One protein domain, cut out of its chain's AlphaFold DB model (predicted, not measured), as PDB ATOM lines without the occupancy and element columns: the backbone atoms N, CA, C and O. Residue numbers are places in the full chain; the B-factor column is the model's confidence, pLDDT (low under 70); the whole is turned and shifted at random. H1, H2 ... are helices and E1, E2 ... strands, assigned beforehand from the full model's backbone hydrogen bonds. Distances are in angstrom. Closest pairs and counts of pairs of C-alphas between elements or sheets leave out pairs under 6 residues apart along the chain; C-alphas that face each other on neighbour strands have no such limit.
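Overview. This is residues 10 to 105 of the 306 residues of an uncharacterized protein of Brugia timori (UniProt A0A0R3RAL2). This is a small, open-sided sandwich: the twisted four-stranded sheet E3-E4-E5-E6 and the three-stranded sheet E7-E8-E9 lie face to face, drawn together where E3 runs close to E7 and apart where E6 and E9 make the other side. Beyond E3 the short hairpin E1-E2 makes one end of the longest axis, together with the short helix H1 and the loop after it, while E9 and the link from E8 lie toward the other end. The printed part has 96 residues, with nine named strands and one named helix in the order E1 E2 E3 E4 E5 H1 E6 E7 E8 E9, and the class is mostly strand. The three sheets, of four, three and two strands, are antiparallel throughout. The whole is compact, with a radius of gyration of the C-alphas of 12.9 A and spans of 38 by 32 by 20 A.

Arrangement. The largest sheet runs, strand beside strand, E3 (residues 28 to 33), E4 (residues 37 to 42), E5 (residues 49 to 56) and E6 (residues 71 to 76); E3 and E6 are its edge strands. It is strongly twisted, its strands' lines turning by 54 degrees from edge to edge. E3, E4 and E5 form a meander, each strand the antiparallel neighbour of the one before, and E3 and E4, like E4 and E5, form a hairpin. N 32 and O 39 are 3.0 A apart, N 40 and O 53 2.9 A, and, between E5 and E6, N 52 and O 73 2.8 A, each within hydrogen-bond range. The second sheet is E7 (residues 80 to 84), E8 (residues 90 to 94) and E9 (residues 100 to 104), also a meander, with N 82 and O 92 at 3.0 A and N 93 and O 101 at 2.9 A. The two sheets form a sandwich, two sheets face to face: the facing parts are 9.6 A centre to centre, and their strands are at 24 degrees to each other. E3 and E7 have 11 pairs of C-alphas within 8 A, the closest being those of Ser 30 and Leu 81 at 5.5 A. E6 and E9 are apart. E1 (residues 17 to 19) and E2 (residues 22 to 25) form an antiparallel hairpin, with N 17 and O 25 2.8 A apart; the closest C-alphas of E1 and E3 are those of Leu 17 and Val 28, at 6.1 A. H1 (residues 57 to 62) only grazes the largest sheet, with its residues 57 to 60; its closest C-alphas to E4 are those of Leu 57 and Tyr 37, 5.0 A apart. In H1 every O i to N i+4 pair is within hydrogen-bond range.

Along the chain. E5 is the longest strand by residues, 23.2 A from C-alpha 49 at (116.485, 131.158, 126.966) to C-alpha 56. E6 spans 16.7 A, E4 15.7 A and E3 13.3 A. In the other sheet E9 spans 13.6 A, E8 13.2 A and E7 12.0 A. E2 spans 9.7 A, H1 8.8 A and E1 6.7 A. E1 begins at C-alpha 17 (132.726, 141.447, 128.255), and E9 ends at C-alpha 104 (111.282, 148.073, 125.085). Residues 10 to 11 pair antiparallel with residues 17 to 18 of E1.

Size, cuts and confidence. The two C-alphas farthest apart are those of Asp 64 and Arg 97, 38.7 A. The printed part runs from residue 10 to 105 without a cut. No link is long; E4 to E5 and H1 to E6 are short links, and the others are tight. The mean pLDDT of the printed part is 87.1, and residues 62 to 68 are under 70.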
ATOM      1  N   GLY A  10     135.074 145.279 124.637       90.88
ATOM      2  CA  GLY A  10     135.346 144.121 123.793       90.88
ATOM      3  C   GLY A  10     134.797 142.837 124.393       90.88
ATOM      4  O   GLY A  10     134.639 142.730 125.603       90.88
ATOM      5  N   ILE A  11     134.515 141.846 123.549       92.75
ATOM      6  CA  ILE A  11     134.198 140.485 123.996       92.75
ATOM      7  C   ILE A  11     135.453 139.623 123.811       92.75
ATOM      8  O   ILE A  11     136.053 139.603 122.736       92.75
ATOM      9  N   SER A  12     135.867 138.919 124.863       92.00
ATOM     10  CA  SER A  12     136.996 137.987 124.823       92.00
ATOM     11  C   SER A  12     136.645 136.690 124.073       92.00
ATOM     12  O   SER A  12     135.482 136.367 123.844       92.00
ATOM     13  N   LYS A  13     137.650 135.852 123.774       89.50
ATOM     14  CA  LYS A  13     137.423 134.505 123.204       89.50
ATOM     15  C   LYS A  13     136.596 133.580 124.112       89.50
ATOM     16  O   LYS A  13     136.070 132.582 123.634       89.50
ATOM     17  N   THR A  14     136.507 133.889 125.406       89.19
ATOM     18  CA  THR A  14     135.710 133.154 126.400       89.19
ATOM     19  C   THR A  14     134.298 133.723 126.566       89.19
ATOM     20  O   THR A  14     133.574 133.277 127.451       89.19
ATOM     21  N   ASN A  15     133.883 134.655 125.699       91.06
ATOM     22  CA  ASN A  15     132.620 135.391 125.786       91.06
ATOM     23  C   ASN A  15     132.496 136.231 127.063       91.06
ATOM     24  O   ASN A  15     131.408 136.380 127.613       91.06
ATOM     25  N   ASP A  16     133.604 136.788 127.546       91.38
ATOM     26  CA  ASP A  16     133.569 137.739 128.650       91.38
ATOM     27  C   ASP A  16     133.593 139.166 128.098       91.38
ATOM     28  O   ASP A  16     134.446 139.494 127.271       91.38
ATOM     29  N   LEU A  17     132.679 140.022 128.554       91.31
ATOM     30  CA  LEU A  17     132.726 141.447 128.255       91.31
ATOM     31  C   LEU A  17     133.828 142.101 129.085       91.31
ATOM     32  O   LEU A  17     133.794 142.100 130.318       91.31
ATOM     33  N   VAL A  18     134.781 142.681 128.371       89.88
ATOM     34  CA  VAL A  18     135.941 143.387 128.889       89.88
ATOM     35  C   VAL A  18     135.764 144.880 128.635       89.88
ATOM     36  O   VAL A  18     135.460 145.284 127.514       89.88
ATOM     37  N   VAL A  19     135.984 145.690 129.667       87.75
ATOM     38  CA  VAL A  19     136.000 147.155 129.587       87.75
ATOM     39  C   VAL A  19     137.345 147.639 130.119       87.75
ATOM     40  O   VAL A  19     137.734 147.279 131.231       87.75
ATOM     41  N   ASN A  20     138.102 148.382 129.309       85.31
ATOM     42  CA  ASN A  20     139.448 148.879 129.647       85.31
ATOM     43  C   ASN A  20     140.386 147.791 130.219       85.31
ATOM     44  O   ASN A  20     141.101 147.992 131.200       85.31
ATOM     45  N   GLY A  21     140.351 146.593 129.623       83.31
ATOM     46  CA  GLY A  21     141.183 145.450 130.020       83.31
ATOM     47  C   GLY A  21     140.684 144.655 131.235       83.31
ATOM     48  O   GLY A  21     141.272 143.625 131.560       83.31
ATOM     49  N   ARG A  22     139.590 145.071 131.886       83.31
ATOM     50  CA  ARG A  22     138.973 144.355 133.016       83.31
ATOM     51  C   ARG A  22     137.711 143.617 132.573       83.31
ATOM     52  O   ARG A  22     136.883 144.181 131.871       83.31
ATOM     53  N   SER A  23     137.558 142.358 132.979       85.06
ATOM     54  CA  SER A  23     136.365 141.551 132.683       85.06
ATOM     55  C   SER A  23     135.248 141.833 133.688       85.06
ATOM     56  O   SER A  23     135.490 141.787 134.894       85.06
ATOM     57  N   PHE A  24     134.036 142.105 133.196       82.25
ATOM     58  CA  PHE A  24     132.886 142.499 134.019       82.25
ATOM     59  C   PHE A  24     131.707 141.529 133.933       82.25
ATOM     60  O   PHE A  24     131.133 141.172 134.962       82.25
ATOM     61  N   PHE A  25     131.364 141.056 132.734       86.62
ATOM     62  CA  PHE A  25     130.242 140.136 132.532       86.62
ATOM     63  C   PHE A  25     130.682 138.898 131.770       86.62
ATOM     64  O   PHE A  25     131.404 139.000 130.787       86.62
ATOM     65  N   LYS A  26     130.217 137.728 132.207       88.88
ATOM     66  CA  LYS A  26     130.516 136.448 131.558       88.88
ATOM     67  C   LYS A  26     129.402 136.031 130.609       88.88
ATOM     68  O   LYS A  26     128.250 136.424 130.795       88.88
ATOM     69  N   TYR A  27     129.749 135.180 129.648       91.38
ATOM     70  CA  TYR A  27     128.825 134.585 128.677       91.38
ATOM     71  C   TYR A  27     128.042 135.612 127.844       91.38
ATOM     72  O   TYR A  27     126.892 135.380 127.475       91.38
ATOM     73  N   VAL A  28     128.653 136.757 127.551       93.31
ATOM     74  CA  VAL A  28     128.079 137.816 126.720       93.31
ATOM     75  C   VAL A  28     128.247 137.448 125.250       93.31
ATOM     76  O   VAL A  28     129.359 137.245 124.774       93.31
ATOM     77  N   GLY A  29     127.133 137.369 124.526       92.00
ATOM     78  CA  GLY A  29     127.123 137.095 123.089       92.00
ATOM     79  C   GLY A  29     127.191 138.330 122.213       92.00
ATOM     80  O   GLY A  29     127.797 138.319 121.150       92.00
ATOM     81  N   SER A  30     126.526 139.392 122.647       94.31
ATOM     82  CA  SER A  30     126.481 140.673 121.947       94.31
ATOM     83  C   SER A  30     126.229 141.780 122.959       94.31
ATOM     84  O   SER A  30     125.632 141.541 124.014       94.31
ATOM     85  N   TYR A  31     126.717 142.975 122.652       94.31
ATOM     86  CA  TYR A  31     126.542 144.150 123.490       94.31
ATOM     87  C   TYR A  31     126.393 145.406 122.636       94.31
ATOM     88  O   TYR A  31     126.767 145.431 121.466       94.31
ATOM     89  N   THR A  32     125.861 146.449 123.254       92.94
ATOM     90  CA  THR A  32     125.801 147.814 122.726       92.94
ATOM     91  C   THR A  32     125.845 148.765 123.913       92.94
ATOM     92  O   THR A  32     125.336 148.431 124.984       92.94
ATOM     93  N   ALA A  33     126.440 149.938 123.741       89.81
ATOM     94  CA  ALA A  33     126.548 150.934 124.800       89.81
ATOM     95  C   ALA A  33     126.360 152.349 124.244       89.81
ATOM     96  O   ALA A  33     126.689 152.599 123.083       89.81
ATOM     97  N   ASP A  34     125.848 153.248 125.078       87.12
ATOM     98  CA  ASP A  34     125.902 154.701 124.900       87.12
ATOM     99  C   ASP A  34     126.496 155.362 126.155       87.12
ATOM    100  O   ASP A  34     127.140 154.703 126.968       87.12
ATOM    101  N   GLU A  35     126.309 156.673 126.301       84.56
ATOM    102  CA  GLU A  35     126.819 157.449 127.435       84.56
ATOM    103  C   GLU A  35     126.202 157.053 128.790       84.56
ATOM    104  O   GLU A  35     126.833 157.233 129.834       84.56
ATOM    105  N   ASP A  36     124.978 156.517 128.788       85.56
ATOM    106  CA  ASP A  36     124.199 156.231 129.991       85.56
ATOM    107  C   ASP A  36     124.117 154.725 130.292       85.56
ATOM    108  O   ASP A  36     124.153 154.334 131.465       85.56
ATOM    109  N   TYR A  37     124.014 153.869 129.269       89.50
ATOM    110  CA  TYR A  37     123.715 152.445 129.434       89.50
ATOM    111  C   TYR A  37     124.647 151.520 128.661       89.50
ATOM    112  O   TYR A  37     125.115 151.809 127.565       89.50
ATOM    113  N   LEU A  38     124.817 150.326 129.223       91.12
ATOM    114  CA  LEU A  38     125.328 149.144 128.547       91.12
ATOM    115  C   LEU A  38     124.213 148.098 128.507       91.12
ATOM    116  O   LEU A  38     123.679 147.702 129.547       91.12
ATOM    117  N   LEU A  39     123.890 147.622 127.309       93.62
ATOM    118  CA  LEU A  39     122.970 146.513 127.105       93.62
ATOM    119  C   LEU A  39     123.753 145.298 126.624       93.62
ATOM    120  O   LEU A  39     124.598 145.395 125.734       93.62
ATOM    121  N   THR A  40     123.442 144.140 127.193       94.12
ATOM    122  CA  THR A  40     124.079 142.873 126.841       94.12
ATOM    123  C   THR A  40     123.031 141.804 126.588       94.12
ATOM    124  O   THR A  40     121.966 141.781 127.206       94.12
ATOM    125  N   VAL A  41     123.346 140.886 125.681       94.56
ATOM    126  CA  VAL A  41     122.676 139.589 125.628       94.56
ATOM    127  C   VAL A  41     123.630 138.546 126.173       94.56
ATOM    128  O   VAL A  41     124.717 138.348 125.625       94.56
ATOM    129  N   THR A  42     123.216 137.877 127.243       92.12
ATOM    130  CA  THR A  42     123.963 136.781 127.853       92.12
ATOM    131  C   THR A  42     123.340 135.429 127.540       92.12
ATOM    132  O   THR A  42     122.120 135.280 127.385       92.12
ATOM    133  N   PHE A  43     124.207 134.428 127.436       87.25
ATOM    134  CA  PHE A  43     123.845 133.030 127.275       87.25
ATOM    135  C   PHE A  43     123.979 132.306 128.608       87.25
ATOM    136  O   PHE A  43     124.966 132.456 129.320       87.25
ATOM    137  N   ASP A  44     122.992 131.480 128.926       81.38
ATOM    138  CA  ASP A  44     123.014 130.619 130.099       81.38
ATOM    139  C   ASP A  44     122.971 129.169 129.611       81.38
ATOM    140  O   ASP A  44     122.009 128.753 128.964       81.38
ATOM    141  N   SER A  45     124.038 128.409 129.871       74.69
ATOM    142  CA  SER A  45     124.192 127.032 129.384       74.69
ATOM    143  C   SER A  45     123.115 126.084 129.908       74.69
ATOM    144  O   SER A  45     122.847 125.063 129.274       74.69
ATOM    145  N   HIS A  46     122.497 126.415 131.042       77.62
ATOM    146  CA  HIS A  46     121.460 125.607 131.678       77.62
ATOM    147  C   HIS A  46     120.045 126.132 131.412       77.62
ATOM    148  O   HIS A  46     119.075 125.517 131.854       77.62
ATOM    149  N   SER A  47     119.906 127.236 130.671       83.12
ATOM    150  CA  SER A  47     118.611 127.805 130.312       83.12
ATOM    151  C   SER A  47     118.239 127.506 128.864       83.12
ATOM    152  O   SER A  47     119.063 127.507 127.948       83.12
ATOM    153  N   SER A  48     116.944 127.319 128.633       84.12
ATOM    154  CA  SER A  48     116.356 127.295 127.293       84.12
ATOM    155  C   SER A  48     116.230 128.692 126.666       84.12
ATOM    156  O   SER A  48     115.800 128.793 125.520       84.12
ATOM    157  N   SER A  49     116.611 129.755 127.385       88.69
ATOM    158  CA  SER A  49     116.485 131.158 126.966       88.69
ATOM    159  C   SER A  49     117.790 131.938 127.139       88.69
ATOM    160  O   SER A  49     118.569 131.675 128.055       88.69
ATOM    161  N   SER A  50     118.007 132.924 126.268       91.81
ATOM    162  CA  SER A  50     119.018 133.969 126.470       91.81
ATOM    163  C   SER A  50     118.446 135.071 127.371       91.81
ATOM    164  O   SER A  50     117.232 135.146 127.574       91.81
ATOM    165  N   LYS A  51     119.294 135.951 127.909       93.12
ATOM    166  CA  LYS A  51     118.853 137.088 128.734       93.12
ATOM    167  C   LYS A  51     119.313 138.402 128.112       93.12
ATOM    168  O   LYS A  51     120.505 138.592 127.917       93.12
ATOM    169  N   LEU A  52     118.374 139.304 127.823       93.50
ATOM    170  CA  LEU A  52     118.663 140.714 127.558       93.50
ATOM    171  C   LEU A  52     118.782 141.431 128.899       93.50
ATOM    172  O   LEU A  52     117.855 141.372 129.710       93.50
ATOM    173  N   GLN A  53     119.903 142.099 129.125       91.94
ATOM    174  CA  GLN A  53     120.214 142.746 130.390       91.94
ATOM    175  C   GLN A  53     120.677 144.181 130.156       91.94
ATOM    176  O   GLN A  53     121.238 144.499 129.107       91.94
ATOM    177  N   ILE A  54     120.419 145.046 131.133       91.50
ATOM    178  CA  ILE A  54     120.797 146.461 131.097       91.50
ATOM    179  C   ILE A  54     121.529 146.847 132.380       91.50
ATOM    180  O   ILE A  54     121.144 146.440 133.480       91.50
ATOM    181  N   ALA A  55     122.591 147.628 132.227       88.69
ATOM    182  CA  ALA A  55     123.369 148.215 133.308       88.69
ATOM    183  C   ALA A  55     123.601 149.707 133.032       88.69
ATOM    184  O   ALA A  55     123.665 150.126 131.876       88.69
ATOM    185  N   GLU A  56     123.721 150.506 134.089       85.81
ATOM    186  CA  GLU A  56     124.113 151.914 133.977       85.81
ATOM    187  C   GLU A  56     125.628 152.013 133.828       85.81
ATOM    188  O   GLU A  56     126.376 151.408 134.597       85.81
ATOM    189  N   LEU A  57     126.094 152.797 132.858       83.62
ATOM    190  CA  LEU A  57     127.520 152.904 132.569       83.62
ATOM    191  C   LEU A  57     128.300 153.517 133.736       83.62
ATOM    192  O   LEU A  57     129.419 153.107 134.029       83.62
ATOM    193  N   LYS A  58     127.681 154.451 134.461       81.00
ATOM    194  CA  LYS A  58     128.275 155.064 135.656       81.00
ATOM    195  C   LYS A  58     128.626 154.016 136.710       81.00
ATOM    196  O   LYS A  58     129.745 154.040 137.209       81.00
ATOM    197  N   ASP A  59     127.735 153.053 136.956       76.38
ATOM    198  CA  ASP A  59     127.968 151.969 137.919       76.38
ATOM    199  C   ASP A  59     129.182 151.108 137.519       76.38
ATOM    200  O   ASP A  59     129.928 150.654 138.392       76.38
ATOM    201  N   ILE A  60     129.406 150.933 136.209       72.94
ATOM    202  CA  ILE A  60     130.537 150.187 135.636       72.94
ATOM    203  C   ILE A  60     131.860 150.937 135.836       72.94
ATOM    204  O   ILE A  60     132.882 150.323 136.131       72.94
ATOM    205  N   LEU A  61     131.846 152.263 135.691       72.00
ATOM    206  CA  LEU A  61     133.052 153.091 135.732       72.00
ATOM    207  C   LEU A  61     133.492 153.453 137.153       72.00
ATOM    208  O   LEU A  61     134.681 153.656 137.389       72.00
ATOM    209  N   THR A  62     132.560 153.555 138.104       68.56
ATOM    210  CA  THR A  62     132.865 154.049 139.458       68.56
ATOM    211  C   THR A  62     133.118 152.954 140.491       68.56
ATOM    212  O   THR A  62     133.554 153.267 141.598       68.56
ATOM    213  N   THR A  63     132.825 151.687 140.181       61.41
ATOM    214  CA  THR A  63     132.773 150.628 141.198       61.41
ATOM    215  C   THR A  63     133.747 149.488 140.895       61.41
ATOM    216  O   THR A  63     133.553 148.739 139.948       61.41
ATOM    217  N   ASP A  64     134.729 149.256 141.773       55.78
ATOM    218  CA  ASP A  64     135.587 148.049 141.756       55.78
ATOM    219  C   ASP A  64     134.844 146.766 142.218       55.78
ATOM    220  O   ASP A  64     135.449 145.712 142.418       55.78
ATOM    221  N   LYS A  65     133.525 146.837 142.444       55.12
ATOM    222  CA  LYS A  65     132.694 145.708 142.897       55.12
ATOM    223  C   LYS A  65     131.993 145.028 141.724       55.12
ATOM    224  O   LYS A  65     131.823 145.601 140.657       55.12
ATOM    225  N   GLN A  66     131.544 143.798 141.968       56.28
ATOM    226  CA  GLN A  66     130.748 142.999 141.041       56.28
ATOM    227  C   GLN A  66     129.475 143.766 140.640       56.28
ATOM    228  O   GLN A  66     128.610 144.022 141.477       56.28
ATOM    229  N   ILE A  67     129.391 144.166 139.372       64.81
ATOM    230  CA  ILE A  67     128.283 144.966 138.842       64.81
ATOM    231  C   ILE A  67     127.056 144.074 138.695       64.81
ATOM    232  O   ILE A  67     127.119 142.995 138.102       64.81
ATOM    233  N   SER A  68     125.927 144.531 139.227       68.75
ATOM    234  CA  SER A  68     124.632 143.887 139.041       68.75
ATOM    235  C   SER A  68     123.874 144.559 137.903       68.75
ATOM    236  O   SER A  68     123.782 145.785 137.853       68.75
ATOM    237  N   TYR A  69     123.275 143.763 137.026       78.19
ATOM    238  CA  TYR A  69     122.302 144.270 136.065       78.19
ATOM    239  C   TYR A  69     121.111 144.911 136.783       78.19
ATOM    240  O   TYR A  69     120.629 144.363 137.773       78.19
ATOM    241  N   LYS A  70     120.622 146.043 136.262       78.12
ATOM    242  CA  LYS A  70     119.397 146.695 136.750       78.12
ATOM    243  C   LYS A  70     118.169 145.865 136.411       78.12
ATOM    244  O   LYS A  70     117.240 145.797 137.191       78.12
ATOM    245  N   SER A  71     118.165 145.222 135.245       81.94
ATOM    246  CA  SER A  71     117.093 144.303 134.881       81.94
ATOM    247  C   SER A  71     117.568 143.214 133.941       81.94
ATOM    248  O   SER A  71     118.622 143.306 133.305       81.94
ATOM    249  N   SER A  72     116.773 142.149 133.889       85.38
ATOM    250  CA  SER A  72     117.013 140.987 133.053       85.38
ATOM    251  C   SER A  72     115.694 140.497 132.473       85.38
ATOM    252  O   SER A  72     114.739 140.235 133.205       85.38
ATOM    253  N   ARG A  73     115.655 140.306 131.156       89.75
ATOM    254  CA  ARG A  73     114.502 139.779 130.425       89.75
ATOM    255  C   ARG A  73     114.899 138.536 129.643       89.75
ATOM    256  O   ARG A  73     115.851 138.576 128.872       89.75
ATOM    257  N   ALA A  74     114.148 137.450 129.805       91.88
ATOM    258  CA  ALA A  74     114.324 136.260 128.979       91.88
ATOM    259  C   ALA A  74     113.938 136.548 127.515       91.88
ATOM    260  O   ALA A  74     112.915 137.185 127.255       91.88
ATOM    261  N   ILE A  75     114.756 136.074 126.579       92.75
ATOM    262  CA  ILE A  75     114.565 136.177 125.125       92.75
ATOM    263  C   ILE A  75     114.861 134.822 124.455       92.75
ATOM    264  O   ILE A  75     115.420 133.922 125.090       92.75
ATOM    265  N   GLU A  76     114.490 134.661 123.179       91.19
ATOM    266  CA  GLU A  76     114.759 133.427 122.425       91.19
ATOM    267  C   GLU A  76     116.258 133.096 122.450       91.19
ATOM    268  O   GLU A  76     117.122 133.963 122.288       91.19
ATOM    269  N   ARG A  77     116.580 131.825 122.696       90.62
ATOM    270  CA  ARG A  77     117.967 131.367 122.741       90.62
ATOM    271  C   ARG A  77     118.638 131.594 121.393       90.62
ATOM    272  O   ARG A  77     118.154 131.109 120.378       90.62
ATOM    273  N   GLY A  78     119.788 132.260 121.413       89.12
ATOM    274  CA  GLY A  78     120.546 132.593 120.203       89.12
ATOM    275  C   GLY A  78     120.131 133.914 119.554       89.12
ATOM    276  O   GLY A  78     120.660 134.245 118.498       89.12
ATOM    277  N   ALA A  79     119.213 134.669 120.166       93.25
ATOM    278  CA  ALA A  79     118.967 136.044 119.760       93.25
ATOM    279  C   ALA A  79     120.239 136.895 119.927       93.25
ATOM    280  O   ALA A  79     121.007 136.708 120.875       93.25
ATOM    281  N   MET A  80     120.443 137.839 119.015       93.50
ATOM    282  CA  MET A  80     121.591 138.743 118.993       93.50
ATOM    283  C   MET A  80     121.140 140.193 119.077       93.50
ATOM    284  O   MET A  80     120.197 140.605 118.407       93.50
ATOM    285  N   LEU A  81     121.833 140.978 119.895       95.56
ATOM    286  CA  LEU A  81     121.625 142.411 120.027       95.56
ATOM    287  C   LEU A  81     122.288 143.138 118.865       95.56
ATOM    288  O   LEU A  81     123.498 143.039 118.687       95.56
ATOM    289  N   ILE A  82     121.481 143.859 118.089       94.81
ATOM    290  CA  ILE A  82     121.972 144.684 116.979       94.81
ATOM    291  C   ILE A  82     122.338 146.076 117.486       94.81
ATOM    292  O   ILE A  82     123.336 146.652 117.069       94.81
ATOM    293  N   GLY A  83     121.518 146.621 118.381       92.81
ATOM    294  CA  GLY A  83     121.698 147.954 118.932       92.81
ATOM    295  C   GLY A  83     120.436 148.442 119.627       92.81
ATOM    296  O   GLY A  83     119.444 147.716 119.755       92.81
ATOM    297  N   TYR A  84     120.458 149.694 120.055       92.44
ATOM    298  CA  TYR A  84     119.292 150.379 120.594       92.44
ATOM    299  C   TYR A  84     119.316 151.849 120.207       92.44
ATOM    300  O   TYR A  84     120.337 152.397 119.803       92.44
ATOM    301  N   GLU A  85     118.156 152.476 120.312       90.25
ATOM    302  CA  GLU A  85     117.987 153.883 120.008       90.25
ATOM    303  C   GLU A  85     118.397 154.746 121.210       90.25
ATOM    304  O   GLU A  85     117.664 154.831 122.202       90.25
ATOM    305  N   THR A  86     119.552 155.408 121.100       83.44
ATOM    306  CA  THR A  86     120.061 156.376 122.082       83.44
ATOM    307  C   THR A  86     119.025 157.464 122.370       83.44
ATOM    308  O   THR A  86     118.416 158.026 121.460       83.44
ATOM    309  N   GLY A  87     118.786 157.753 123.651       78.81
ATOM    310  CA  GLY A  87     117.784 158.739 124.082       78.81
ATOM    311  C   GLY A  87     116.319 158.304 123.916       78.81
ATOM    312  O   GLY A  87     115.405 159.063 124.246       78.81
ATOM    313  N   SER A  88     116.067 157.082 123.446       86.38
ATOM    314  CA  SER A  88     114.731 156.508 123.294       86.38
ATOM    315  C   SER A  88     114.645 155.159 124.019       86.38
ATOM    316  O   SER A  88     115.334 154.928 125.008       86.38
ATOM    317  N   THR A  89     113.716 154.293 123.613       90.81
ATOM    318  CA  THR A  89     113.381 153.059 124.346       90.81
ATOM    319  C   THR A  89     113.406 151.804 123.483       90.81
ATOM    320  O   THR A  89     113.111 150.725 123.992       90.81
ATOM    321  N   ARG A  90     113.708 151.929 122.185       94.19
ATOM    322  CA  ARG A  90     113.722 150.811 121.234       94.19
ATOM    323  C   ARG A  90     115.046 150.066 121.307       94.19
ATOM    324  O   ARG A  90     116.094 150.666 121.117       94.19
ATOM    325  N   VAL A  91     114.973 148.758 121.513       95.12
ATOM    326  CA  VAL A  91     116.096 147.821 121.448       95.12
ATOM    327  C   VAL A  91     115.829 146.852 120.304       95.12
ATOM    328  O   VAL A  91     114.759 146.241 120.266       95.12
ATOM    329  N   TRP A  92     116.774 146.707 119.380       96.19
ATOM    330  CA  TRP A  92     116.632 145.834 118.218       96.19
ATOM    331  C   TRP A  92     117.407 144.539 118.411       96.19
ATOM    332  O   TRP A  92     118.613 144.540 118.671       96.19
ATOM    333  N   LEU A  93     116.699 143.428 118.252       96.19
ATOM    334  CA  LEU A  93     117.242 142.084 118.361       96.19
ATOM    335  C   LEU A  93     117.020 141.337 117.051       96.19
ATOM    336  O   LEU A  93     115.939 141.404 116.470       96.19
ATOM    337  N   GLN A  94     118.026 140.590 116.615       96.31
ATOM    338  CA  GLN A  94     117.873 139.582 115.579       96.31
ATOM    339  C   GLN A  94     117.606 138.236 116.238       96.31
ATOM    340  O   GLN A  94     118.418 137.753 117.026       96.31
ATOM    341  N   MET A  95     116.477 137.618 115.916       93.94
ATOM    342  CA  MET A  95     116.162 136.264 116.362       93.94
ATOM    343  C   MET A  95     116.973 135.232 115.564       93.94
ATOM    344  O   MET A  95     117.345 135.511 114.421       93.94
ATOM    345  N   PRO A  96     117.194 134.008 116.088       90.50
ATOM    346  CA  PRO A  96     117.966 132.962 115.398       90.50
ATOM    347  C   PRO A  96     117.455 132.629 113.991       90.50
ATOM    348  O   PRO A  96     118.198 132.153 113.139       90.50
ATOM    349  N   ARG A  97     116.166 132.882 113.749       92.00
ATOM    350  CA  ARG A  97     115.475 132.647 112.475       92.00
ATOM    351  C   ARG A  97     115.678 133.774 111.453       92.00
ATOM    352  O   ARG A  97     115.116 133.705 110.369       92.00
ATOM    353  N   GLY A  98     116.424 134.823 111.806       91.31
ATOM    354  CA  GLY A  98     116.701 135.988 110.963       91.31
ATOM    355  C   GLY A  98     115.721 137.156 111.121       91.31
ATOM    356  O   GLY A  98     116.019 138.248 110.645       91.31
ATOM    357  N   ASN A  99     114.594 136.965 111.816       95.25
ATOM    358  CA  ASN A  99     113.612 138.025 112.066       95.25
ATOM    359  C   ASN A  99     114.187 139.128 112.964       95.25
ATOM    360  O   ASN A  99     114.899 138.838 113.924       95.25
ATOM    361  N   LEU A 100     113.819 140.379 112.689       95.19
ATOM    362  CA  LEU A 100     114.118 141.513 113.561       95.19
ATOM    363  C   LEU A 100     112.947 141.775 114.503       95.19
ATOM    364  O   LEU A 100     111.814 141.954 114.060       95.19
ATOM    365  N   GLU A 101     113.231 141.856 115.796       94.94
ATOM    366  CA  GLU A 101     112.259 142.220 116.817       94.94
ATOM    367  C   GLU A 101     112.671 143.507 117.525       94.94
ATOM    368  O   GLU A 101     113.849 143.759 117.783       94.94
ATOM    369  N   THR A 102     111.675 144.329 117.858       95.31
ATOM    370  CA  THR A 102     111.866 145.526 118.679       95.31
ATOM    371  C   THR A 102     111.319 145.273 120.075       95.31
ATOM    372  O   THR A 102     110.151 144.926 120.249       95.31
ATOM    373  N   ILE A 103     112.161 145.479 121.080       93.94
ATOM    374  CA  ILE A 103     111.837 145.316 122.494       93.94
ATOM    375  C   ILE A 103     112.005 146.660 123.203       93.94
ATOM    376  O   ILE A 103     112.861 147.462 122.846       93.94
ATOM    377  N   HIS A 104     111.179 146.901 124.221       93.81
ATOM    378  CA  HIS A 104     111.282 148.073 125.085       93.81
ATOM    379  C   HIS A 104     111.533 147.621 126.522       93.81
ATOM    380  O   HIS A 104     110.671 146.982 127.131       93.81
ATOM    381  N   LEU A 105     112.717 147.927 127.053       91.69
ATOM    382  CA  LEU A 105     113.055 147.652 128.450       91.69
ATOM    383  C   LEU A 105     112.381 148.675 129.367       91.69
ATOM    384  O   LEU A 105     112.291 149.860 129.032       91.69
TER     385      LEU A 105